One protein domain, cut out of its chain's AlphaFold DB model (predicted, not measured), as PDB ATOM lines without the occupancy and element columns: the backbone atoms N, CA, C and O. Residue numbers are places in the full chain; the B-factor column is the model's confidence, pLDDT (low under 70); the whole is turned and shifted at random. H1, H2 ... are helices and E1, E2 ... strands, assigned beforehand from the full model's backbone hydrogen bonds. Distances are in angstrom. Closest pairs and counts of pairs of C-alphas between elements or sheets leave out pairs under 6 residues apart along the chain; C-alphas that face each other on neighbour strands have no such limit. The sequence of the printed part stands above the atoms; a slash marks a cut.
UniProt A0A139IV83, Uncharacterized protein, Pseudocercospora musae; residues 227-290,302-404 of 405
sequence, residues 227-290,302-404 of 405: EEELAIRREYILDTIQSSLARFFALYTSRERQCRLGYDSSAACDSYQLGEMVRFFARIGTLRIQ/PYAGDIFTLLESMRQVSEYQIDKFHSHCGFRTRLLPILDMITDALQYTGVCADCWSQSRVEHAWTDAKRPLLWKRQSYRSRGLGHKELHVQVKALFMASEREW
ATOM      1  N   GLU A 227     100.403 100.001  69.064       94.56
ATOM      2  CA  GLU A 227     101.346  98.952  68.642       94.56
ATOM      3  C   GLU A 227     102.720  99.522  68.258       94.56
ATOM      4  O   GLU A 227     103.739  99.034  68.759       94.56
ATOM      5  N   GLU A 228     102.773 100.588  67.448       94.69
ATOM      6  CA  GLU A 228     104.040 101.222  67.064       94.69
ATOM      7  C   GLU A 228     104.766 101.809  68.279       94.69
ATOM      8  O   GLU A 228     105.979 101.650  68.420       94.69
ATOM      9  N   GLU A 229     104.027 102.428  69.202       96.81
ATOM     10  CA  GLU A 229     104.585 102.963  70.446       96.81
ATOM     11  C   GLU A 229     105.202 101.859  71.316       96.81
ATOM     12  O   GLU A 229     106.307 102.026  71.838       96.81
ATOM     13  N   LEU A 230     104.529 100.713  71.479       97.31
ATOM     14  CA  LEU A 230     105.069  99.597  72.263       97.31
ATOM     15  C   LEU A 230     106.310  98.983  71.596       97.31
ATOM     16  O   LEU A 230     107.261  98.612  72.295       97.31
ATOM     17  N   ALA A 231     106.326  98.897  70.262       95.62
ATOM     18  CA  ALA A 231     107.473  98.418  69.498       95.62
ATOM     19  C   ALA A 231     108.688  99.350  69.650       95.62
ATOM     20  O   ALA A 231     109.765  98.888  70.034       95.62
ATOM     21  N   ILE A 232     108.501 100.662  69.463       95.88
ATOM     22  CA  ILE A 232     109.557 101.677  69.617       95.88
ATOM     23  C   ILE A 232     110.088 101.715  71.054       95.88
ATOM     24  O   ILE A 232     111.300 101.779  71.274       95.88
ATOM     25  N   ARG A 233     109.205 101.606  72.059       97.56
ATOM     26  CA  ARG A 233     109.625 101.493  73.464       97.56
ATOM     27  C   ARG A 233     110.562 100.321  73.683       97.56
ATOM     28  O   ARG A 233     111.614 100.479  74.301       97.56
ATOM     29  N   ARG A 234     110.203  99.149  73.157       97.62
ATOM     30  CA  ARG A 234     111.043  97.956  73.262       97.62
ATOM     31  C   ARG A 234     112.389  98.153  72.569       97.62
ATOM     32  O   ARG A 234     113.409  97.801  73.156       97.62
ATOM     33  N   GLU A 235     112.399  98.702  71.361       95.62
ATOM     34  CA  GLU A 235     113.624  98.931  70.593       95.62
ATOM     35  C   GLU A 235     114.622  99.797  71.371       95.62
ATOM     36  O   GLU A 235     115.765  99.392  71.580       95.62
ATOM     37  N   TYR A 236     114.174 100.934  71.907       97.12
ATOM     38  CA  TYR A 236     115.030 101.832  72.683       97.12
ATOM     39  C   TYR A 236     115.493 101.243  74.022       97.12
ATOM     40  O   TYR A 236     116.607 101.520  74.483       97.12
ATOM     41  N   ILE A 237     114.693 100.374  74.642       97.88
ATOM     42  CA  ILE A 237     115.132  99.611  75.815       97.88
ATOM     43  C   ILE A 237     116.263  98.642  75.438       97.88
ATOM     44  O   ILE A 237     117.270  98.575  76.144       97.88
ATOM     45  N   LEU A 238     116.128  97.911  74.328       96.69
ATOM     46  CA  LEU A 238     117.167  96.992  73.856       96.69
ATOM     47  C   LEU A 238     118.444  97.743  73.449       96.69
ATOM     48  O   LEU A 238     119.533  97.318  73.831       96.69
ATOM     49  N   ASP A 239     118.320  98.893  72.777       95.69
ATOM     50  CA  ASP A 239     119.438  99.802  72.481       95.69
ATOM     51  C   ASP A 239     120.156 100.258  73.760       95.69
ATOM     52  O   ASP A 239     121.383 100.260  73.838       95.69
ATOM     53  N   THR A 240     119.403 100.572  74.815       97.12
ATOM     54  CA  THR A 240     119.969 100.957  76.115       97.12
ATOM     55  C   THR A 240     120.785  99.827  76.741       97.12
ATOM     56  O   THR A 240     121.895 100.059  77.232       97.12
ATOM     57  N   ILE A 241     120.271  98.595  76.698       96.12
ATOM     58  CA  ILE A 241     120.988  97.411  77.185       96.12
ATOM     59  C   ILE A 241     122.256  97.190  76.349       96.12
ATOM     60  O   ILE A 241     123.339  97.034  76.918       96.12
ATOM     61  N   GLN A 242     122.160  97.278  75.022       94.31
ATOM     62  CA  GLN A 242     123.303  97.158  74.115       94.31
ATOM     63  C   GLN A 242     124.366  98.240  74.369       94.31
ATOM     64  O   GLN A 242     125.558  97.942  74.427       94.31
ATOM     65  N   SER A 243     123.954  99.490  74.593       94.44
ATOM     66  CA  SER A 243     124.841 100.608  74.933       94.44
ATOM     67  C   SER A 243     125.604 100.355  76.237       94.44
ATOM     68  O   SER A 243     126.801 100.650  76.331       94.44
ATOM     69  N   SER A 244     124.947  99.753  77.237       92.94
ATOM     70  CA  SER A 244     125.603  99.388  78.497       92.94
ATOM     71  C   SER A 244     126.712  98.347  78.292       92.94
ATOM     72  O   SER A 244     127.785  98.475  78.883       92.94
ATOM     73  N   LEU A 245     126.499  97.371  77.400       91.31
ATOM     74  CA  LEU A 245     127.501  96.373  77.016       91.31
ATOM     75  C   LEU A 245     128.666  97.011  76.257       91.31
ATOM     76  O   LEU A 245     129.830  96.816  76.616       91.31
ATOM     77  N   ALA A 246     128.349  97.812  75.237       91.50
ATOM     78  CA  ALA A 246     129.326  98.484  74.386       91.50
ATOM     79  C   ALA A 246     130.290  99.358  75.197       91.50
ATOM     80  O   ALA A 246     131.492  99.364  74.930       91.50
ATOM     81  N   ARG A 247     129.793 100.025  76.247       90.94
ATOM     82  CA  ARG A 247     130.637 100.790  77.169       90.94
ATOM     83  C   ARG A 247     131.745  99.944  77.782       90.94
ATOM     84  O   ARG A 247     132.880 100.409  77.853       90.94
ATOM     85  N   PHE A 248     131.428  98.763  78.309       91.19
ATOM     86  CA  PHE A 248     132.445  97.954  78.976       91.19
ATOM     87  C   PHE A 248     133.520  97.530  77.983       91.19
ATOM     88  O   PHE A 248     134.700  97.643  78.296       91.19
ATOM     89  N   PHE A 249     133.138  97.133  76.769       91.75
ATOM     90  CA  PHE A 249     134.122  96.846  75.731       91.75
ATOM     91  C   PHE A 249     134.982  98.067  75.422       91.75
ATOM     92  O   PHE A 249     136.198  97.946  75.475       91.75
ATOM     93  N   ALA A 250     134.381  99.240  75.215       91.56
ATOM     94  CA  ALA A 250     135.123 100.474  74.958       91.56
ATOM     95  C   ALA A 250     136.124 100.813  76.077       91.56
ATOM     96  O   ALA A 250     137.239 101.232  75.794       91.56
ATOM     97  N   LEU A 251     135.763 100.595  77.346       90.88
ATOM     98  CA  LEU A 251     136.657 100.836  78.482       90.88
ATOM     99  C   LEU A 251     137.863  99.890  78.491       90.88
ATOM    100  O   LEU A 251     138.986 100.346  78.691       90.88
ATOM    101  N   TYR A 252     137.646  98.592  78.278       89.94
ATOM    102  CA  TYR A 252     138.703  97.578  78.360       89.94
ATOM    103  C   TYR A 252     139.513  97.416  77.063       89.94
ATOM    104  O   TYR A 252     140.599  96.846  77.097       89.94
ATOM    105  N   THR A 253     139.022  97.927  75.930       90.31
ATOM    106  CA  THR A 253     139.796  98.051  74.683       90.31
ATOM    107  C   THR A 253     140.455  99.421  74.529       90.31
ATOM    108  O   THR A 253     141.266  99.614  73.619       90.31
ATOM    109  N   SER A 254     140.131 100.376  75.407       89.62
ATOM    110  CA  SER A 254     140.821 101.661  75.451       89.62
ATOM    111  C   SER A 254     142.294 101.484  75.826       89.62
ATOM    112  O   SER A 254     142.717 100.473  76.384       89.62
ATOM    113  N   ARG A 255     143.096 102.515  75.556       84.25
ATOM    114  CA  ARG A 255     144.490 102.576  76.025       84.25
ATOM    115  C   ARG A 255     144.597 102.974  77.502       84.25
ATOM    116  O   ARG A 255     145.706 103.086  78.020       84.25
ATOM    117  N   GLU A 256     143.470 103.216  78.170       88.81
ATOM    118  CA  GLU A 256     143.425 103.640  79.564       88.81
ATOM    119  C   GLU A 256     143.304 102.440  80.499       88.81
ATOM    120  O   GLU A 256     142.382 101.625  80.396       88.81
ATOM    121  N   ARG A 257     144.218 102.370  81.466       88.62
ATOM    122  CA  ARG A 257     144.253 101.303  82.466       88.62
ATOM    123  C   ARG A 257     143.000 101.342  83.346       88.62
ATOM    124  O   ARG A 257     142.738 102.341  84.016       88.62
ATOM    125  N   GLN A 258     142.254 100.240  83.379       89.06
ATOM    126  CA  GLN A 258     141.041 100.097  84.188       89.06
ATOM    127  C   GLN A 258     141.358  99.561  85.587       89.06
ATOM    128  O   GLN A 258     140.746  99.991  86.567       89.06
ATOM    129  N   CYS A 259     142.334  98.660  85.705       88.25
ATOM    130  CA  CYS A 259     142.840  98.192  86.986       88.25
ATOM    131  C   CYS A 259     143.594  99.316  87.719       88.25
ATOM    132  O   CYS A 259     144.690  99.723  87.332       88.25
ATOM    133  N   ARG A 260     143.005  99.810  88.815       86.38
ATOM    134  CA  ARG A 260     143.549 100.919  89.622       86.38
ATOM    135  C   ARG A 260     144.449 100.478  90.780       86.38
ATOM    136  O   ARG A 260     144.888 101.329  91.543       86.38
ATOM    137  N   LEU A 261     144.720  99.178  90.925       84.25
ATOM    138  CA  LEU A 261     145.513  98.657  92.046       84.25
ATOM    139  C   LEU A 261     147.019  98.934  91.910       84.25
ATOM    140  O   LEU A 261     147.728  98.911  92.908       84.25
ATOM    141  N   GLY A 262     147.508  99.234  90.703       80.06
ATOM    142  CA  GLY A 262     148.882  99.708  90.495       80.06
ATOM    143  C   GLY A 262     149.967  98.629  90.548       80.06
ATOM    144  O   GLY A 262     151.143  98.969  90.494       80.06
ATOM    145  N   TYR A 263     149.600  97.346  90.609       85.25
ATOM    146  CA  TYR A 263     150.537  96.223  90.509       85.25
ATOM    147  C   TYR A 263     151.108  96.067  89.094       85.25
ATOM    148  O   TYR A 263     150.451  96.440  88.118       85.25
ATOM    149  N   ASP A 264     152.267  95.419  88.960       84.12
ATOM    150  CA  ASP A 264     152.865  95.101  87.651       84.12
ATOM    151  C   ASP A 264     151.940  94.223  86.789       84.12
ATOM    152  O   ASP A 264     151.876  94.367  85.567       84.12
ATOM    153  N   SER A 265     151.127  93.377  87.427       87.25
ATOM    154  CA  SER A 265     150.098  92.555  86.781       87.25
ATOM    155  C   SER A 265     148.805  93.310  86.432       87.25
ATOM    156  O   SER A 265     147.896  92.712  85.860       87.25
ATOM    157  N   SER A 266     148.711  94.626  86.669       87.75
ATOM    158  CA  SER A 266     147.497  95.411  86.371       87.75
ATOM    159  C   SER A 266     147.128  95.403  84.884       87.75
ATOM    160  O   SER A 266     145.951  95.323  84.545       87.75
ATOM    161  N   ALA A 267     148.115  95.452  83.983       86.94
ATOM    162  CA  ALA A 267     147.858  95.382  82.540       86.94
ATOM    163  C   ALA A 267     147.366  93.985  82.109       86.94
ATOM    164  O   ALA A 267     146.476  93.857  81.263       86.94
ATOM    165  N   ALA A 268     147.906  92.934  82.736       90.25
ATOM    166  CA  ALA A 268     147.441  91.565  82.538       90.25
ATOM    167  C   ALA A 268     146.014  91.381  83.081       90.25
ATOM    168  O   ALA A 268     145.212  90.695  82.454       90.25
ATOM    169  N   CYS A 269     145.673  92.047  84.190       90.56
ATOM    170  CA  CYS A 269     144.322  92.061  84.742       90.56
ATOM    171  C   CYS A 269     143.304  92.632  83.743       90.56
ATOM    172  O   CYS A 269     142.289  91.988  83.501       90.56
ATOM    173  N   ASP A 270     143.578  93.778  83.110       90.31
ATOM    174  CA  ASP A 270     142.657  94.377  82.130       90.31
ATOM    175  C   ASP A 270     142.414  93.452  80.926       90.31
ATOM    176  O   ASP A 270     141.269  93.235  80.526       90.31
ATOM    177  N   SER A 271     143.480  92.833  80.404       91.06
ATOM    178  CA  SER A 271     143.391  91.863  79.299       91.06
ATOM    179  C   SER A 271     142.610  90.606  79.698       91.06
ATOM    180  O   SER A 271     141.786  90.108  78.931       91.06
ATOM    181  N   TYR A 272     142.837  90.112  80.917       91.75
ATOM    182  CA  TYR A 272     142.109  88.981  81.483       91.75
ATOM    183  C   TYR A 272     140.612  89.291  81.621       91.75
ATOM    184  O   TYR A 272     139.779  88.515  81.161       91.75
ATOM    185  N   GLN A 273     140.261  90.461  82.169       91.25
ATOM    186  CA  GLN A 273     138.868  90.896  82.302       91.25
ATOM    187  C   GLN A 273     138.176  91.034  80.944       91.25
ATOM    188  O   GLN A 273     137.033  90.605  80.803       91.25
ATOM    189  N   LEU A 274     138.865  91.567  79.929       92.69
ATOM    190  CA  LEU A 274     138.331  91.639  78.568       92.69
ATOM    191  C   LEU A 274     138.034  90.242  78.000       92.69
ATOM    192  O   LEU A 274     136.961  90.022  77.436       92.69
ATOM    193  N   GLY A 275     138.950  89.286  78.175       92.44
ATOM    194  CA  GLY A 275     138.749  87.897  77.753       92.44
ATOM    195  C   GLY A 275     137.549  87.241  78.442       92.44
ATOM    196  O   GLY A 275     136.703  86.637  77.778       92.44
ATOM    197  N   GLU A 276     137.423  87.425  79.758       92.25
ATOM    198  CA  GLU A 276     136.289  86.914  80.533       92.25
ATOM    199  C   GLU A 276     134.961  87.572  80.134       92.25
ATOM    200  O   GLU A 276     133.949  86.879  80.017       92.25
ATOM    201  N   MET A 277     134.951  88.876  79.835       93.12
ATOM    202  CA  MET A 277     133.774  89.567  79.293       93.12
ATOM    203  C   MET A 277     133.323  88.958  77.968       93.12
ATOM    204  O   MET A 277     132.147  88.630  77.805       93.12
ATOM    205  N   VAL A 278     134.251  88.794  77.022       93.75
ATOM    206  CA  VAL A 278     133.962  88.207  75.709       93.75
ATOM    207  C   VAL A 278     133.397  86.795  75.870       93.75
ATOM    208  O   VAL A 278     132.345  86.483  75.309       93.75
ATOM    209  N   ARG A 279     134.049  85.958  76.689       93.31
ATOM    210  CA  ARG A 279     133.604  84.589  76.983       93.31
ATOM    211  C   ARG A 279     132.203  84.573  77.597       93.31
ATOM    212  O   ARG A 279     131.362  83.771  77.192       93.31
ATOM    213  N   PHE A 280     131.948  85.453  78.563       94.19
ATOM    214  CA  PHE A 280     130.675  85.547  79.265       94.19
ATOM    215  C   PHE A 280     129.530  85.967  78.337       94.19
ATOM    216  O   PHE A 280     128.525  85.259  78.257       94.19
ATOM    217  N   PHE A 281     129.683  87.081  77.616       93.88
ATOM    218  CA  PHE A 281     128.622  87.616  76.762       93.88
ATOM    219  C   PHE A 281     128.339  86.728  75.547       93.88
ATOM    220  O   PHE A 281     127.177  86.591  75.159       93.88
ATOM    221  N   ALA A 282     129.360  86.049  75.011       93.56
ATOM    222  CA  ALA A 282     129.167  85.014  73.999       93.56
ATOM    223  C   ALA A 282     128.368  83.824  74.557       93.56
ATOM    224  O   ALA A 282     127.416  83.370  73.926       93.56
ATOM    225  N   ARG A 283     128.689  83.358  75.775       94.44
ATOM    226  CA  ARG A 283     127.987  82.243  76.435       94.44
ATOM    227  C   ARG A 283     126.503  82.529  76.671       94.44
ATOM    228  O   ARG A 283     125.696  81.621  76.520       94.44
ATOM    229  N   ILE A 284     126.142  83.757  77.052       93.81
ATOM    230  CA  ILE A 284     124.733  84.141  77.266       93.81
ATOM    231  C   ILE A 284     124.032  84.636  75.987       93.81
ATOM    232  O   ILE A 284     122.888  85.072  76.055       93.81
ATOM    233  N   GLY A 285     124.701  84.580  74.829       90.69
ATOM    234  CA  GLY A 285     124.107  84.912  73.530       90.69
ATOM    235  C   GLY A 285     123.882  86.406  73.277       90.69
ATOM    236  O   GLY A 285     123.027  86.763  72.475       90.69
ATOM    237  N   THR A 286     124.630  87.284  73.952       91.75
ATOM    238  CA  THR A 286     124.526  88.755  73.810       91.75
ATOM    239  C   THR A 286     125.696  89.376  73.046       91.75
ATOM    240  O   THR A 286     125.682  90.565  72.744       91.75
ATOM    241  N   LEU A 287     126.710  88.574  72.709       91.19
ATOM    242  CA  LEU A 287     127.843  88.973  71.882       91.19
ATOM    243  C   LEU A 287     128.092  87.921  70.802       91.19
ATOM    244  O   LEU A 287     128.211  86.733  71.100       91.19
ATOM    245  N   ARG A 288     128.256  88.377  69.560       87.25
ATOM    246  CA  ARG A 288     128.762  87.577  68.441       87.25
ATOM    247  C   ARG A 288     130.058  88.209  67.945       87.25
ATOM    248  O   ARG A 288     130.057  89.372  67.559       87.25
ATOM    249  N   ILE A 289     131.153  87.452  67.956       85.50
ATOM    250  CA  ILE A 289     132.420  87.893  67.360       85.50
ATOM    251  C   ILE A 289     132.408  87.463  65.900       85.50
ATOM    252  O   ILE A 289     132.298  86.274  65.606       85.50
ATOM    253  N   GLN A 290     132.519  88.426  64.993       83.75
ATOM    254  CA  GLN A 290     132.556  88.185  63.557       83.75
ATOM    255  C   GLN A 290     133.734  88.954  62.962       83.75
ATOM    256  O   GLN A 290     133.943  90.124  63.280       83.75
ATOM    257  N   PRO A 302     116.475  92.233  66.375       86.44
ATOM    258  CA  PRO A 302     116.412  92.556  67.796       86.44
ATOM    259  C   PRO A 302     116.101  91.332  68.669       86.44
ATOM    260  O   PRO A 302     115.398  90.408  68.255       86.44
ATOM    261  N   TYR A 303     116.585  91.339  69.914       91.88
ATOM    262  CA  TYR A 303     116.303  90.276  70.880       91.88
ATOM    263  C   TYR A 303     114.788  90.062  71.036       91.88
ATOM    264  O   TYR A 303     114.058  90.988  71.390       91.88
ATOM    265  N   ALA A 304     114.311  88.836  70.806       90.62
ATOM    266  CA  ALA A 304     112.883  88.501  70.832       90.62
ATOM    267  C   ALA A 304     112.375  88.006  72.202       90.62
ATOM    268  O   ALA A 304     111.172  87.876  72.398       90.62
ATOM    269  N   GLY A 305     113.274  87.707  73.147       92.94
ATOM    270  CA  GLY A 305     112.917  87.114  74.438       92.94
ATOM    271  C   GLY A 305     112.471  88.116  75.510       92.94
ATOM    272  O   GLY A 305     112.332  89.317  75.273       92.94
ATOM    273  N   ASP A 306     112.293  87.618  76.732       95.69
ATOM    274  CA  ASP A 306     111.949  88.438  77.897       95.69
ATOM    275  C   ASP A 306     113.152  89.263  78.382       95.69
ATOM    276  O   ASP A 306     114.209  88.714  78.703       95.69
ATOM    277  N   ILE A 307     112.982  90.585  78.468       97.62
ATOM    278  CA  ILE A 307     114.020  91.524  78.910       97.62
ATOM    279  C   ILE A 307     114.467  91.245  80.350       97.62
ATOM    280  O   ILE A 307     115.656  91.340  80.638       97.62
ATOM    281  N   PHE A 308     113.573  90.860  81.261       97.00
ATOM    282  CA  PHE A 308     113.975  90.539  82.633       97.00
ATOM    283  C   PHE A 308     114.826  89.271  82.686       97.00
ATOM    284  O   PHE A 308     115.810  89.232  83.421       97.00
ATOM    285  N   THR A 309     114.513  88.265  81.867       96.38
ATOM    286  CA  THR A 309     115.344  87.057  81.736       96.38
ATOM    287  C   THR A 309     116.718  87.386  81.148       96.38
ATOM    288  O   THR A 309     117.723  86.831  81.591       96.38
ATOM    289  N   LEU A 310     116.781  88.311  80.183       96.75
ATOM    290  CA  LEU A 310     118.039  88.828  79.645       96.75
ATOM    291  C   LEU A 310     118.866  89.545  80.724       96.75
ATOM    292  O   LEU A 310     120.048  89.255  80.885       96.75
ATOM    293  N   LEU A 311     118.260  90.445  81.497       97.44
ATOM    294  CA  LEU A 311     118.964  91.134  82.582       97.44
ATOM    295  C   LEU A 311     119.433  90.152  83.664       97.44
ATOM    296  O   LEU A 311     120.543  90.291  84.174       97.44
ATOM    297  N   GLU A 312     118.629  89.139  83.987       97.06
ATOM    298  CA  GLU A 312     119.010  88.102  84.945       97.06
ATOM    299  C   GLU A 312     120.190  87.266  84.439       97.06
ATOM    300  O   GLU A 312     121.127  87.015  85.192       97.06
ATOM    301  N   SER A 313     120.229  86.908  83.152       96.62
ATOM    302  CA  SER A 313     121.380  86.196  82.587       96.62
ATOM    303  C   SER A 313     122.658  87.041  82.638       96.62
ATOM    304  O   SER A 313     123.720  86.516  82.970       96.62
ATOM    305  N   MET A 314     122.559  88.359  82.423       95.25
ATOM    306  CA  MET A 314     123.681  89.296  82.576       95.25
ATOM    307  C   MET A 314     124.168  89.404  84.032       95.25
ATOM    308  O   MET A 314     125.366  89.570  84.265       95.25
ATOM    309  N   ARG A 315     123.280  89.258  85.029       95.44
ATOM    310  CA  ARG A 315     123.643  89.254  86.463       95.44
ATOM    311  C   ARG A 315     124.460  88.034  86.883       95.44
ATOM    312  O   ARG A 315     125.159  88.109  87.895       95.44
ATOM    313  N   GLN A 316     124.438  86.950  86.105       93.50
ATOM    314  CA  GLN A 316     125.222  85.731  86.352       93.50
ATOM    315  C   GLN A 316     126.710  85.871  85.984       93.50
ATOM    316  O   GLN A 316     127.449  84.884  85.972       93.50
ATOM    317  N   VAL A 317     127.173  87.085  85.660       90.44
ATOM    318  CA  VAL A 317     128.599  87.383  85.492       90.44
ATOM    319  C   VAL A 317     129.364  86.987  86.752       90.44
ATOM    320  O   VAL A 317     128.955  87.301  87.860       90.44
ATOM    321  N   SER A 318     130.482  86.303  86.620       84.88
ATOM    322  CA  SER A 318     131.315  85.887  87.750       84.88
ATOM    323  C   SER A 318     132.326  86.960  88.140       84.88
ATOM    324  O   SER A 318     132.713  87.824  87.357       84.88
ATOM    325  N   GLU A 319     132.779  86.878  89.383       83.69
ATOM    326  CA  GLU A 319     133.802  87.739  89.978       83.69
ATOM    327  C   GLU A 319     135.211  87.200  89.668       83.69
ATOM    328  O   GLU A 319     136.021  86.984  90.564       83.69
ATOM    329  N   TYR A 320     135.491  86.890  88.398       79.38
ATOM    330  CA  TYR A 320     136.769  86.288  88.020       79.38
ATOM    331  C   TYR A 320     137.934  87.234  88.316       79.38
ATOM    332  O   TYR A 320     137.916  88.401  87.929       79.38
ATOM    333  N   GLN A 321     138.961  86.710  88.980       82.81
ATOM    334  CA  GLN A 321     140.181  87.429  89.341       82.81
ATOM    335  C   GLN A 321     141.375  86.698  88.738       82.81
ATOM    336  O   GLN A 321     141.412  85.470  88.733       82.81
ATOM    337  N   ILE A 322     142.355  87.456  88.248       84.69
ATOM    338  CA  ILE A 322     143.586  86.878  87.699       84.69
ATOM    339  C   ILE A 322     144.439  86.222  88.798       84.69
ATOM    340  O   ILE A 322     145.054  85.185  88.573       84.69
ATOM    341  N   ASP A 323     144.449  86.811  89.997       83.69
ATOM    342  CA  ASP A 323     145.143  86.307  91.178       83.69
ATOM    343  C   ASP A 323     144.511  86.877  92.467       83.69
ATOM    344  O   ASP A 323     143.606  87.714  92.427       83.69
ATOM    345  N   LYS A 324     145.029  86.451  93.624       83.88
ATOM    346  CA  LYS A 324     144.575  86.880  94.961       83.88
ATOM    347  C   LYS A 324     144.737  88.380  95.251       83.88
ATOM    348  O   LYS A 324     144.090  88.894  96.160       83.88
ATOM    349  N   PHE A 325     145.611  89.079  94.529       82.81
ATOM    350  CA  PHE A 325     145.877  90.503  94.730       82.81
ATOM    351  C   PHE A 325     144.873  91.386  93.983       82.81
ATOM    352  O   PHE A 325     144.713  92.550  94.335       82.81
ATOM    353  N   HIS A 326     144.133  90.831  93.021       83.94
ATOM    354  CA  HIS A 326     143.126  91.535  92.222       83.94
ATOM    355  C   HIS A 326     141.711  91.389  92.794       83.94
ATOM    356  O   HIS A 326     140.728  91.249  92.062       83.94
ATOM    357  N   SER A 327     141.603  91.455  94.123       78.00
ATOM    358  CA  SER A 327     140.315  91.495  94.814       78.00
ATOM    359  C   SER A 327     139.543  92.750  94.396       78.00
ATOM    360  O   SER A 327     140.073  93.856  94.457       78.00
ATOM    361  N   HIS A 328     138.295  92.585  93.949       76.56
ATOM    362  CA  HIS A 328     137.424  93.652  93.416       76.56
ATOM    363  C   HIS A 328     137.832  94.257  92.063       76.56
ATOM    364  O   HIS A 328     137.182  95.195  91.594       76.56
ATOM    365  N   CYS A 329     138.843  93.703  91.390       78.19
ATOM    366  CA  CYS A 329     139.060  93.991  89.980       78.19
ATOM    367  C   CYS A 329     138.011  93.264  89.142       78.19
ATOM    368  O   CYS A 329     137.808  92.062  89.288       78.19
ATOM    369  N   GLY A 330     137.363  93.999  88.244       79.06
ATOM    370  CA  GLY A 330     136.493  93.416  87.235       79.06
ATOM    371  C   GLY A 330     135.248  94.231  86.951       79.06
ATOM    372  O   GLY A 330     134.884  95.161  87.672       79.06
ATOM    373  N   PHE A 331     134.595  93.884  85.851       87.62
ATOM    374  CA  PHE A 331     133.461  94.652  85.350       87.62
ATOM    375  C   PHE A 331     132.155  94.350  86.098       87.62
ATOM    376  O   PHE A 331     131.256  95.186  86.080       87.62
ATOM    377  N   ARG A 332     132.048  93.216  86.812       90.62
ATOM    378  CA  ARG A 332     130.844  92.821  87.570       90.62
ATOM    379  C   ARG A 332     130.371  93.906  88.538       90.62
ATOM    380  O   ARG A 332     129.214  94.313  88.473       90.62
ATOM    381  N   THR A 333     131.256  94.409  89.395       88.12
ATOM    382  CA  THR A 333     130.925  95.434  90.407       88.12
ATOM    383  C   THR A 333     130.436  96.741  89.779       88.12
ATOM    384  O   THR A 333     129.645  97.464  90.378       88.12
ATOM    385  N   ARG A 334     130.870  97.031  88.547       89.19
ATOM    386  CA  ARG A 334     130.452  98.196  87.758       89.19
ATOM    387  C   ARG A 334     129.166  97.936  86.965       89.19
ATOM    388  O   ARG A 334     128.409  98.875  86.736       89.19
ATOM    389  N   LEU A 335     128.928  96.693  86.545       91.81
ATOM    390  CA  LEU A 335     127.773  96.282  85.747       91.81
ATOM    391  C   LEU A 335     126.502  96.181  86.594       91.81
ATOM    392  O   LEU A 335     125.470  96.707  86.185       91.81
ATOM    393  N   LEU A 336     126.563  95.553  87.773       93.62
ATOM    394  CA  LEU A 336     125.369  95.312  88.598       93.62
ATOM    395  C   LEU A 336     124.574  96.595  88.909       93.62
ATOM    396  O   LEU A 336     123.370  96.591  88.655       93.62
ATOM    397  N   PRO A 337     125.194  97.722  89.318       93.19
ATOM    398  CA  PRO A 337     124.454  98.958  89.570       93.19
ATOM    399  C   PRO A 337     123.760  99.542  88.330       93.19
ATOM    400  O   PRO A 337     122.764 100.252  88.457       93.19
ATOM    401  N   ILE A 338     124.294  99.280  87.130       94.50
ATOM    402  CA  ILE A 338     123.658  99.677  85.867       94.50
ATOM    403  C   ILE A 338     122.436  98.793  85.609       94.50
ATOM    404  O   ILE A 338     121.367  99.311  85.294       94.50
ATOM    405  N   LEU A 339     122.569  97.476  85.797       96.06
ATOM    406  CA  LEU A 339     121.456  96.539  85.638       96.06
ATOM    407  C   LEU A 339     120.335  96.812  86.647       96.06
ATOM    408  O   LEU A 339     119.168  96.751  86.270       96.06
ATOM    409  N   ASP A 340     120.664  97.150  87.896       95.56
ATOM    410  CA  ASP A 340     119.690  97.534  88.930       95.56
ATOM    411  C   ASP A 340     118.875  98.755  88.508       95.56
ATOM    412  O   ASP A 340     117.648  98.738  88.570       95.56
ATOM    413  N   MET A 341     119.552  99.785  88.007       95.69
ATOM    414  CA  MET A 341     118.912 101.005  87.529       95.69
ATOM    415  C   MET A 341     118.031 100.760  86.296       95.69
ATOM    416  O   MET A 341     116.915 101.268  86.243       95.69
ATOM    417  N   ILE A 342     118.490  99.962  85.324       96.88
ATOM    418  CA  ILE A 342     117.663  99.587  84.165       96.88
ATOM    419  C   ILE A 342     116.440  98.783  84.633       96.88
ATOM    420  O   ILE A 342     115.327  99.067  84.203       96.88
ATOM    421  N   THR A 343     116.624  97.818  85.540       97.06
ATOM    422  CA  THR A 343     115.537  96.983  86.090       97.06
ATOM    423  C   THR A 343     114.464  97.833  86.778       97.06
ATOM    424  O   THR A 343     113.272  97.576  86.615       97.06
ATOM    425  N   ASP A 344     114.891  98.843  87.532       95.94
ATOM    426  CA  ASP A 344     114.017  99.810  88.191       95.94
ATOM    427  C   ASP A 344     113.266 100.680  87.169       95.94
ATOM    428  O   ASP A 344     112.041 100.774  87.225       95.94
ATOM    429  N   ALA A 345     113.963 101.217  86.163       96.31
ATOM    430  CA  ALA A 345     113.353 102.033  85.113       96.31
ATOM    431  C   ALA A 345     112.322 101.264  84.271       96.31
ATOM    432  O   ALA A 345     111.316 101.838  83.850       96.31
ATOM    433  N   LEU A 346     112.536  99.961  84.051       96.62
ATOM    434  CA  LEU A 346     111.614  99.107  83.298       96.62
ATOM    435  C   LEU A 346     110.202  99.073  83.889       96.62
ATOM    436  O   LEU A 346     109.247  98.954  83.122       96.62
ATOM    437  N   GLN A 347     110.055  99.232  85.210       93.94
ATOM    438  CA  GLN A 347     108.748  99.239  85.884       93.94
ATOM    439  C   GLN A 347     107.838 100.385  85.418       93.94
ATOM    440  O   GLN A 347     106.628 100.329  85.611       93.94
ATOM    441  N   TYR A 348     108.413 101.408  84.784       95.00
ATOM    442  CA  TYR A 348     107.735 102.639  84.379       95.00
ATOM    443  C   TYR A 348     107.705 102.821  82.856       95.00
ATOM    444  O   TYR A 348     107.480 103.914  82.348       95.00
ATOM    445  N   THR A 349     107.954 101.745  82.103       96.31
ATOM    446  CA  THR A 349     107.941 101.769  80.629       96.31
ATOM    447  C   THR A 349     106.554 101.538  80.034       96.31
ATOM    448  O   THR A 349     106.371 101.697  78.827       96.31
ATOM    449  N   GLY A 350     105.564 101.199  80.862       96.44
ATOM    450  CA  GLY A 350     104.170 101.073  80.452       96.44
ATOM    451  C   GLY A 350     103.564 102.392  79.971       96.44
ATOM    452  O   GLY A 350     104.004 103.494  80.307       96.44
ATOM    453  N   VAL A 351     102.527 102.288  79.152       96.88
ATOM    454  CA  VAL A 351     101.745 103.435  78.699       96.88
ATOM    455  C   VAL A 351     100.758 103.814  79.800       96.88
ATOM    456  O   VAL A 351      99.811 103.088  80.086       96.88
ATOM    457  N   CYS A 352     100.973 104.969  80.427       95.56
ATOM    458  CA  CYS A 352      99.982 105.580  81.308       95.56
ATOM    459  C   CYS A 352      98.777 106.094  80.501       95.56
ATOM    460  O   CYS A 352      98.948 106.924  79.609       95.56
ATOM    461  N   ALA A 353      97.563 105.659  80.853       93.81
ATOM    462  CA  ALA A 353      96.329 106.071  80.177       93.81
ATOM    463  C   ALA A 353      96.042 107.583  80.283       93.81
ATOM    464  O   ALA A 353      95.612 108.207  79.310       93.81
ATOM    465  N   ASP A 354      96.321 108.193  81.439       92.50
ATOM    466  CA  ASP A 354      96.045 109.616  81.673       92.50
ATOM    467  C   ASP A 354      96.980 110.495  80.828       92.50
ATOM    468  O   ASP A 354      96.531 111.389  80.112       92.50
ATOM    469  N   CYS A 355      98.285 110.201  80.827       93.75
ATOM    470  CA  CYS A 355      99.250 110.913  79.984       93.75
ATOM    471  C   CYS A 355      99.039 110.637  78.490       93.75
ATOM    472  O   CYS A 355      99.230 111.540  77.676       93.75
ATOM    473  N   TRP A 356      98.622 109.422  78.127       94.12
ATOM    474  CA  TRP A 356      98.317 109.062  76.742       94.12
ATOM    475  C   TRP A 356      97.118 109.834  76.186       94.12
ATOM    476  O   TRP A 356      97.143 110.250  75.033       94.12
ATOM    477  N   SER A 357      96.089 110.065  77.004       91.00
ATOM    478  CA  SER A 357      94.895 110.812  76.591       91.00
ATOM    479  C   SER A 357      95.084 112.331  76.639       91.00
ATOM    480  O   SER A 357      94.631 113.028  75.737       91.00
ATOM    481  N   GLN A 358      95.761 112.859  77.664       91.75
ATOM    482  CA  GLN A 358      95.848 114.307  77.902       91.75
ATOM    483  C   GLN A 358      97.058 114.977  77.242       91.75
ATOM    484  O   GLN A 358      96.999 116.154  76.898       91.75
ATOM    485  N   SER A 359      98.177 114.264  77.114       90.19
ATOM    486  CA  SER A 359      99.470 114.844  76.726       90.19
ATOM    487  C   SER A 359     100.282 113.867  75.879       90.19
ATOM    488  O   SER A 359     101.460 113.620  76.147       90.19
ATOM    489  N   ARG A 360      99.639 113.289  74.857       91.00
ATOM    490  CA  ARG A 360     100.230 112.248  74.010       91.00
ATOM    491  C   ARG A 360     101.568 112.658  73.406       91.00
ATOM    492  O   ARG A 360     102.524 111.915  73.545       91.00
ATOM    493  N   VAL A 361     101.652 113.845  72.809       89.50
ATOM    494  CA  VAL A 361     102.868 114.338  72.132       89.50
ATOM    495  C   VAL A 361     104.074 114.390  73.080       89.50
ATOM    496  O   VAL A 361     105.208 114.139  72.681       89.50
ATOM    497  N   GLU A 362     103.844 114.696  74.357       89.38
ATOM    498  CA  GLU A 362     104.903 114.739  75.368       89.38
ATOM    499  C   GLU A 362     105.235 113.352  75.930       89.38
ATOM    500  O   GLU A 362     106.369 113.115  76.346       89.38
ATOM    501  N   HIS A 363     104.264 112.440  75.967       92.81
ATOM    502  CA  HIS A 363     104.401 111.121  76.589       92.81
ATOM    503  C   HIS A 363     104.867 110.029  75.618       92.81
ATOM    504  O   HIS A 363     105.625 109.145  76.015       92.81
ATOM    505  N   ALA A 364     104.425 110.091  74.364       94.88
ATOM    506  CA  ALA A 364     104.757 109.134  73.321       94.88
ATOM    507  C   ALA A 364     106.249 109.193  72.980       94.88
ATOM    508  O   ALA A 364     106.866 110.261  72.935       94.88
ATOM    509  N   TRP A 365     106.838 108.025  72.765       96.19
ATOM    510  CA  TRP A 365     108.221 107.876  72.334       96.19
ATOM    511  C   TRP A 365     108.314 107.983  70.813       96.19
ATOM    512  O   TRP A 365     109.321 108.481  70.319       96.19
ATOM    513  N   THR A 366     107.256 107.612  70.081       93.94
ATOM    514  CA  THR A 366     107.158 107.796  68.620       93.94
ATOM    515  C   THR A 366     107.298 109.257  68.195       93.94
ATOM    516  O   THR A 366     107.934 109.557  67.189       93.94
ATOM    517  N   ASP A 367     106.726 110.169  68.983       89.81
ATOM    518  CA  ASP A 367     106.586 111.583  68.618       89.81
ATOM    519  C   ASP A 367     107.717 112.449  69.207       89.81
ATOM    520  O   ASP A 367     107.884 113.622  68.859       89.81
ATOM    521  N   ALA A 368     108.508 111.890  70.127       90.19
ATOM    522  CA  ALA A 368     109.495 112.632  70.895       90.19
ATOM    523  C   ALA A 368     110.855 112.731  70.189       90.19
ATOM    524  O   ALA A 368     111.397 111.769  69.648       90.19
ATOM    525  N   LYS A 369     111.485 113.907  70.294       90.12
ATOM    526  CA  LYS A 369     112.883 114.086  69.884       90.12
ATOM    527  C   LYS A 369     113.814 113.355  70.849       90.12
ATOM    528  O   LYS A 369     113.739 113.556  72.062       90.12
ATOM    529  N   ARG A 370     114.730 112.559  70.297       91.44
ATOM    530  CA  ARG A 370     115.739 111.832  71.074       91.44
ATOM    531  C   ARG A 370     116.716 112.807  71.745       91.44
ATOM    532  O   ARG A 370     117.297 113.647  71.051       91.44
ATOM    533  N   PRO A 371     116.933 112.708  73.068       92.31
ATOM    534  CA  PRO A 371     118.020 113.422  73.724       92.31
ATOM    535  C   PRO A 371     119.371 112.987  73.147       92.31
ATOM    536  O   PRO A 371     119.583 111.804  72.900       92.31
ATOM    537  N   LEU A 372     120.303 113.923  72.963       92.25
ATOM    538  CA  LEU A 372     121.638 113.574  72.466       92.25
ATOM    539  C   LEU A 372     122.431 112.777  73.504       92.25
ATOM    540  O   LEU A 372     122.974 111.727  73.184       92.25
ATOM    541  N   LEU A 373     122.445 113.255  74.749       93.31
ATOM    542  CA  LEU A 373     123.226 112.682  75.838       93.31
ATOM    543  C   LEU A 373     122.366 112.523  77.089       93.31
ATOM    544  O   LEU A 373     121.696 113.464  77.518       93.31
ATOM    545  N   TRP A 374     122.452 111.356  77.718       95.56
ATOM    546  CA  TRP A 374     121.928 111.104  79.056       95.56
ATOM    547  C   TRP A 374     123.062 110.763  80.026       95.56
ATOM    548  O   TRP A 374     124.028 110.098  79.651       95.56
ATOM    549  N   LYS A 375     122.943 111.206  81.283       92.94
ATOM    550  CA  LYS A 375     123.939 110.975  82.339       92.94
ATOM    551  C   LYS A 375     123.350 110.163  83.478       92.94
ATOM    552  O   LYS A 375     122.252 110.459  83.948       92.94
ATOM    553  N   ARG A 376     124.130 109.218  84.006       86.94
ATOM    554  CA  ARG A 376     123.708 108.333  85.101       86.94
ATOM    555  C   ARG A 376     123.169 109.050  86.331       86.94
ATOM    556  O   ARG A 376     122.168 108.631  86.902       86.94
ATOM    557  N   GLN A 377     123.812 110.144  86.718       85.88
ATOM    558  CA  GLN A 377     123.451 110.931  87.902       85.88
ATOM    559  C   GLN A 377     122.067 111.594  87.789       85.88
ATOM    560  O   GLN A 377     121.495 111.998  88.803       85.88
ATOM    561  N   SER A 378     121.533 111.698  86.569       82.69
ATOM    562  CA  SER A 378     120.247 112.330  86.289       82.69
ATOM    563  C   SER A 378     119.051 111.438  86.612       82.69
ATOM    564  O   SER A 378     117.953 111.965  86.753       82.69
ATOM    565  N   TYR A 379     119.229 110.116  86.720       88.94
ATOM    566  CA  TYR A 379     118.111 109.203  86.956       88.94
ATOM    567  C   TYR A 379     117.823 109.002  88.438       88.94
ATOM    568  O   TYR A 379     118.704 108.650  89.228       88.94
ATOM    569  N   ARG A 380     116.554 109.184  88.802       88.56
ATOM    570  CA  ARG A 380     115.996 108.862  90.115       88.56
ATOM    571  C   ARG A 380     114.573 108.355  89.907       88.56
ATOM    572  O   ARG A 380     113.795 109.011  89.243       88.56
ATOM    573  N   SER A 381     114.193 107.234  90.506       86.00
ATOM    574  CA  SER A 381     112.797 106.756  90.457       86.00
ATOM    575  C   SER A 381     111.952 107.201  91.644       86.00
ATOM    576  O   SER A 381     110.726 107.137  91.611       86.00
ATOM    577  N   ARG A 382     112.595 107.653  92.726       87.12
ATOM    578  CA  ARG A 382     111.928 107.979  93.989       87.12
ATOM    579  C   ARG A 382     111.770 109.480  94.168       87.12
ATOM    580  O   ARG A 382     112.700 110.238  93.906       87.12
ATOM    581  N   GLY A 383     110.617 109.874  94.706       85.31
ATOM    582  CA  GLY A 383     110.326 111.263  95.069       85.31
ATOM    583  C   GLY A 383     110.002 112.179  93.888       85.31
ATOM    584  O   GLY A 383     110.009 113.390  94.070       85.31
ATOM    585  N   LEU A 384     109.733 111.618  92.705       88.88
ATOM    586  CA  LEU A 384     109.321 112.373  91.523       88.88
ATOM    587  C   LEU A 384     107.805 112.413  91.370       88.88
ATOM    588  O   LEU A 384     107.102 111.472  91.750       88.88
ATOM    589  N   GLY A 385     107.318 113.477  90.734       90.38
ATOM    590  CA  GLY A 385     105.962 113.502  90.208       90.38
ATOM    591  C   GLY A 385     105.776 112.482  89.079       90.38
ATOM    592  O   GLY A 385     106.716 112.113  88.377       90.38
ATOM    593  N   HIS A 386     104.532 112.058  88.857       89.75
ATOM    594  CA  HIS A 386     104.185 111.069  87.832       89.75
ATOM    595  C   HIS A 386     104.697 111.436  86.422       89.75
ATOM    596  O   HIS A 386     105.320 110.618  85.752       89.75
ATOM    597  N   LYS A 387     104.490 112.688  85.983       90.50
ATOM    598  CA  LYS A 387     104.960 113.166  84.669       90.50
ATOM    599  C   LYS A 387     106.486 113.247  84.586       90.50
ATOM    600  O   LYS A 387     107.067 112.895  83.565       90.50
ATOM    601  N   GLU A 388     107.134 113.694  85.658       92.12
ATOM    602  CA  GLU A 388     108.597 113.798  85.726       92.12
ATOM    603  C   GLU A 388     109.254 112.422  85.619       92.12
ATOM    604  O   GLU A 388     110.269 112.277  84.942       92.12
ATOM    605  N   LEU A 389     108.645 111.405  86.233       92.88
ATOM    606  CA  LEU A 389     109.103 110.026  86.136       92.88
ATOM    607  C   LEU A 389     109.074 109.526  84.686       92.88
ATOM    608  O   LEU A 389     110.088 109.019  84.207       92.88
ATOM    609  N   HIS A 390     107.973 109.748  83.957       93.19
ATOM    610  CA  HIS A 390     107.893 109.400  82.531       93.19
ATOM    611  C   HIS A 390     108.962 110.109  81.708       93.19
ATOM    612  O   HIS A 390     109.608 109.483  80.872       93.19
ATOM    613  N   VAL A 391     109.198 111.398  81.968       92.56
ATOM    614  CA  VAL A 391     110.242 112.172  81.283       92.56
ATOM    615  C   VAL A 391     111.632 111.599  81.564       92.56
ATOM    616  O   VAL A 391     112.418 111.458  80.629       92.56
ATOM    617  N   GLN A 392     111.944 111.226  82.809       93.50
ATOM    618  CA  GLN A 392     113.249 110.650  83.152       93.50
ATOM    619  C   GLN A 392     113.466 109.265  82.548       93.50
ATOM    620  O   GLN A 392     114.534 108.997  81.997       93.50
ATOM    621  N   VAL A 393     112.455 108.398  82.623       95.12
ATOM    622  CA  VAL A 393     112.490 107.047  82.046       95.12
ATOM    623  C   VAL A 393     112.650 107.140  80.531       95.12
ATOM    624  O   VAL A 393     113.532 106.503  79.957       95.12
ATOM    625  N   LYS A 394     111.872 108.019  79.891       95.12
ATOM    626  CA  LYS A 394     111.998 108.317  78.464       95.12
ATOM    627  C   LYS A 394     113.389 108.846  78.118       95.12
ATOM    628  O   LYS A 394     113.987 108.384  77.155       95.12
ATOM    629  N   ALA A 395     113.935 109.776  78.901       95.00
ATOM    630  CA  ALA A 395     115.261 110.338  78.649       95.00
ATOM    631  C   ALA A 395     116.380 109.292  78.761       95.00
ATOM    632  O   ALA A 395     117.294 109.305  77.942       95.00
ATOM    633  N   LEU A 396     116.297 108.375  79.733       95.81
ATOM    634  CA  LEU A 396     117.226 107.249  79.863       95.81
ATOM    635  C   LEU A 396     117.181 106.348  78.623       95.81
ATOM    636  O   LEU A 396     118.224 106.036  78.046       95.81
ATOM    637  N   PHE A 397     115.983 105.924  78.216       97.38
ATOM    638  CA  PHE A 397     115.847 104.922  77.165       97.38
ATOM    639  C   PHE A 397     115.977 105.494  75.751       97.38
ATOM    640  O   PHE A 397     116.516 104.810  74.893       97.38
ATOM    641  N   MET A 398     115.573 106.737  75.490       96.38
ATOM    642  CA  MET A 398     115.605 107.315  74.137       96.38
ATOM    643  C   MET A 398     116.920 108.008  73.761       96.38
ATOM    644  O   MET A 398     117.093 108.367  72.592       96.38
ATOM    645  N   ALA A 399     117.824 108.245  74.714       95.62
ATOM    646  CA  ALA A 399     119.055 108.983  74.440       95.62
ATOM    647  C   ALA A 399     119.915 108.310  73.356       95.62
ATOM    648  O   ALA A 399     120.016 107.086  73.303       95.62
ATOM    649  N   SER A 400     120.536 109.110  72.490       93.06
ATOM    650  CA  SER A 400     121.479 108.610  71.482       93.06
ATOM    651  C   SER A 400     122.779 108.125  72.126       93.06
ATOM    652  O   SER A 400     123.299 107.075  71.762       93.06
ATOM    653  N   GLU A 401     123.270 108.856  73.128       91.44
ATOM    654  CA  GLU A 401     124.453 108.504  73.907       91.44
ATOM    655  C   GLU A 401     124.140 108.463  75.405       91.44
ATOM    656  O   GLU A 401     123.349 109.251  75.932       91.44
ATOM    657  N   ARG A 402     124.785 107.532  76.117       94.00
ATOM    658  CA  ARG A 402     124.586 107.321  77.556       94.00
ATOM    659  C   ARG A 402     125.925 107.318  78.280       94.00
ATOM    660  O   ARG A 402     126.761 106.431  78.103       94.00
ATOM    661  N   GLU A 403     126.116 108.308  79.141       91.75
ATOM    662  CA  GLU A 403     127.262 108.417  80.031       91.75
ATOM    663  C   GLU A 403     126.970 107.657  81.330       91.75
ATOM    664  O   GLU A 403     126.368 108.169  82.275       91.75
ATOM    665  N   TRP A 404     127.408 106.400  81.378       88.69
ATOM    666  CA  TRP A 404     127.220 105.538  82.549       88.69
ATOM    667  C   TRP A 404     128.269 105.747  83.665       88.69
ATOM    668  O   TRP A 404     128.436 104.866  84.515       88.69
TER     669      TRP A 404
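What this domain is: This is residues 227 to 290 and 302 to 404 of the 405 residues of an uncharacterized protein of Pseudocercospora musae (UniProt A0A139IV83). An elongated, mostly helical body is built along the long helix H1, with the helical hairpin H3 and H4 running beside it. H2 folds back from one end of H1, short H5 and H6 lie at the opposite end of the body, and H7 packs on H1 near its middle beside the small parallel sheet E1 E2. The 167 printed residues hold seven named helices and two named strands, in the order H1 H2 H3 H4 H5 H6 E1 H7 E2. The whole is only just compact, close to loose, with a radius of gyration of the C-alphas of 18.1 A and spans of 61 by 31 by 24 A.

Where its parts are: The strands are E1, residues 373 to 375, and E2, residues 401 to 403, ending at C-alpha 403 (127.262, 108.417, 80.031). H7 is residues 386 to 398, 18.2 A long. H1, residues 227 to 253, runs 38.9 A from C-alpha 227 (101.346, 98.952, 68.642). H2 is residues 266 to 283, 25.5 A; H3, 307 to 315; H4, 332 to 346, 20.7 A; H5, 353 to 358; H6, 360 to 363.

How they stand to each other: E1 and E2 are parallel at 23 degrees, with N 374 and O 401 2.9 A apart. E1, H7 and E2 form a strand-helix-strand unit, two parallel neighbour strands with a helix between, its crossover right-handed. H7 touches H1 through residues 396 to 398 alone, closest at C-alphas Phe 397 and Tyr 236, 5.5 A, at a steep tilt of 57 degrees. Hairpin H1 and H2 touch at C-alphas Tyr 252 and Leu 274, 6.0 A; hairpin H3 and H4, at Arg 315 and Leu 336, 6.7 A. H1 and H4 are close but not clearly touching. H6 is close but not clearly touching to H5 and H7. Every O i to N i+4 pair is within hydrogen-bond range in H2, H3, H5 and H7; H1 has 22 of 23, H4 9 of 11, and H6 is too short for one.

The domain as a whole: C-alphas Asp 264 and Ser 357 are farthest apart, 61.1 A. Residues 291 to 301 are not printed; C-alphas 290 and 302 are 17.3 A apart across the cut. The links H1 to H2 and H3 to H4 are long. No printed residue is under 70 in pLDDT.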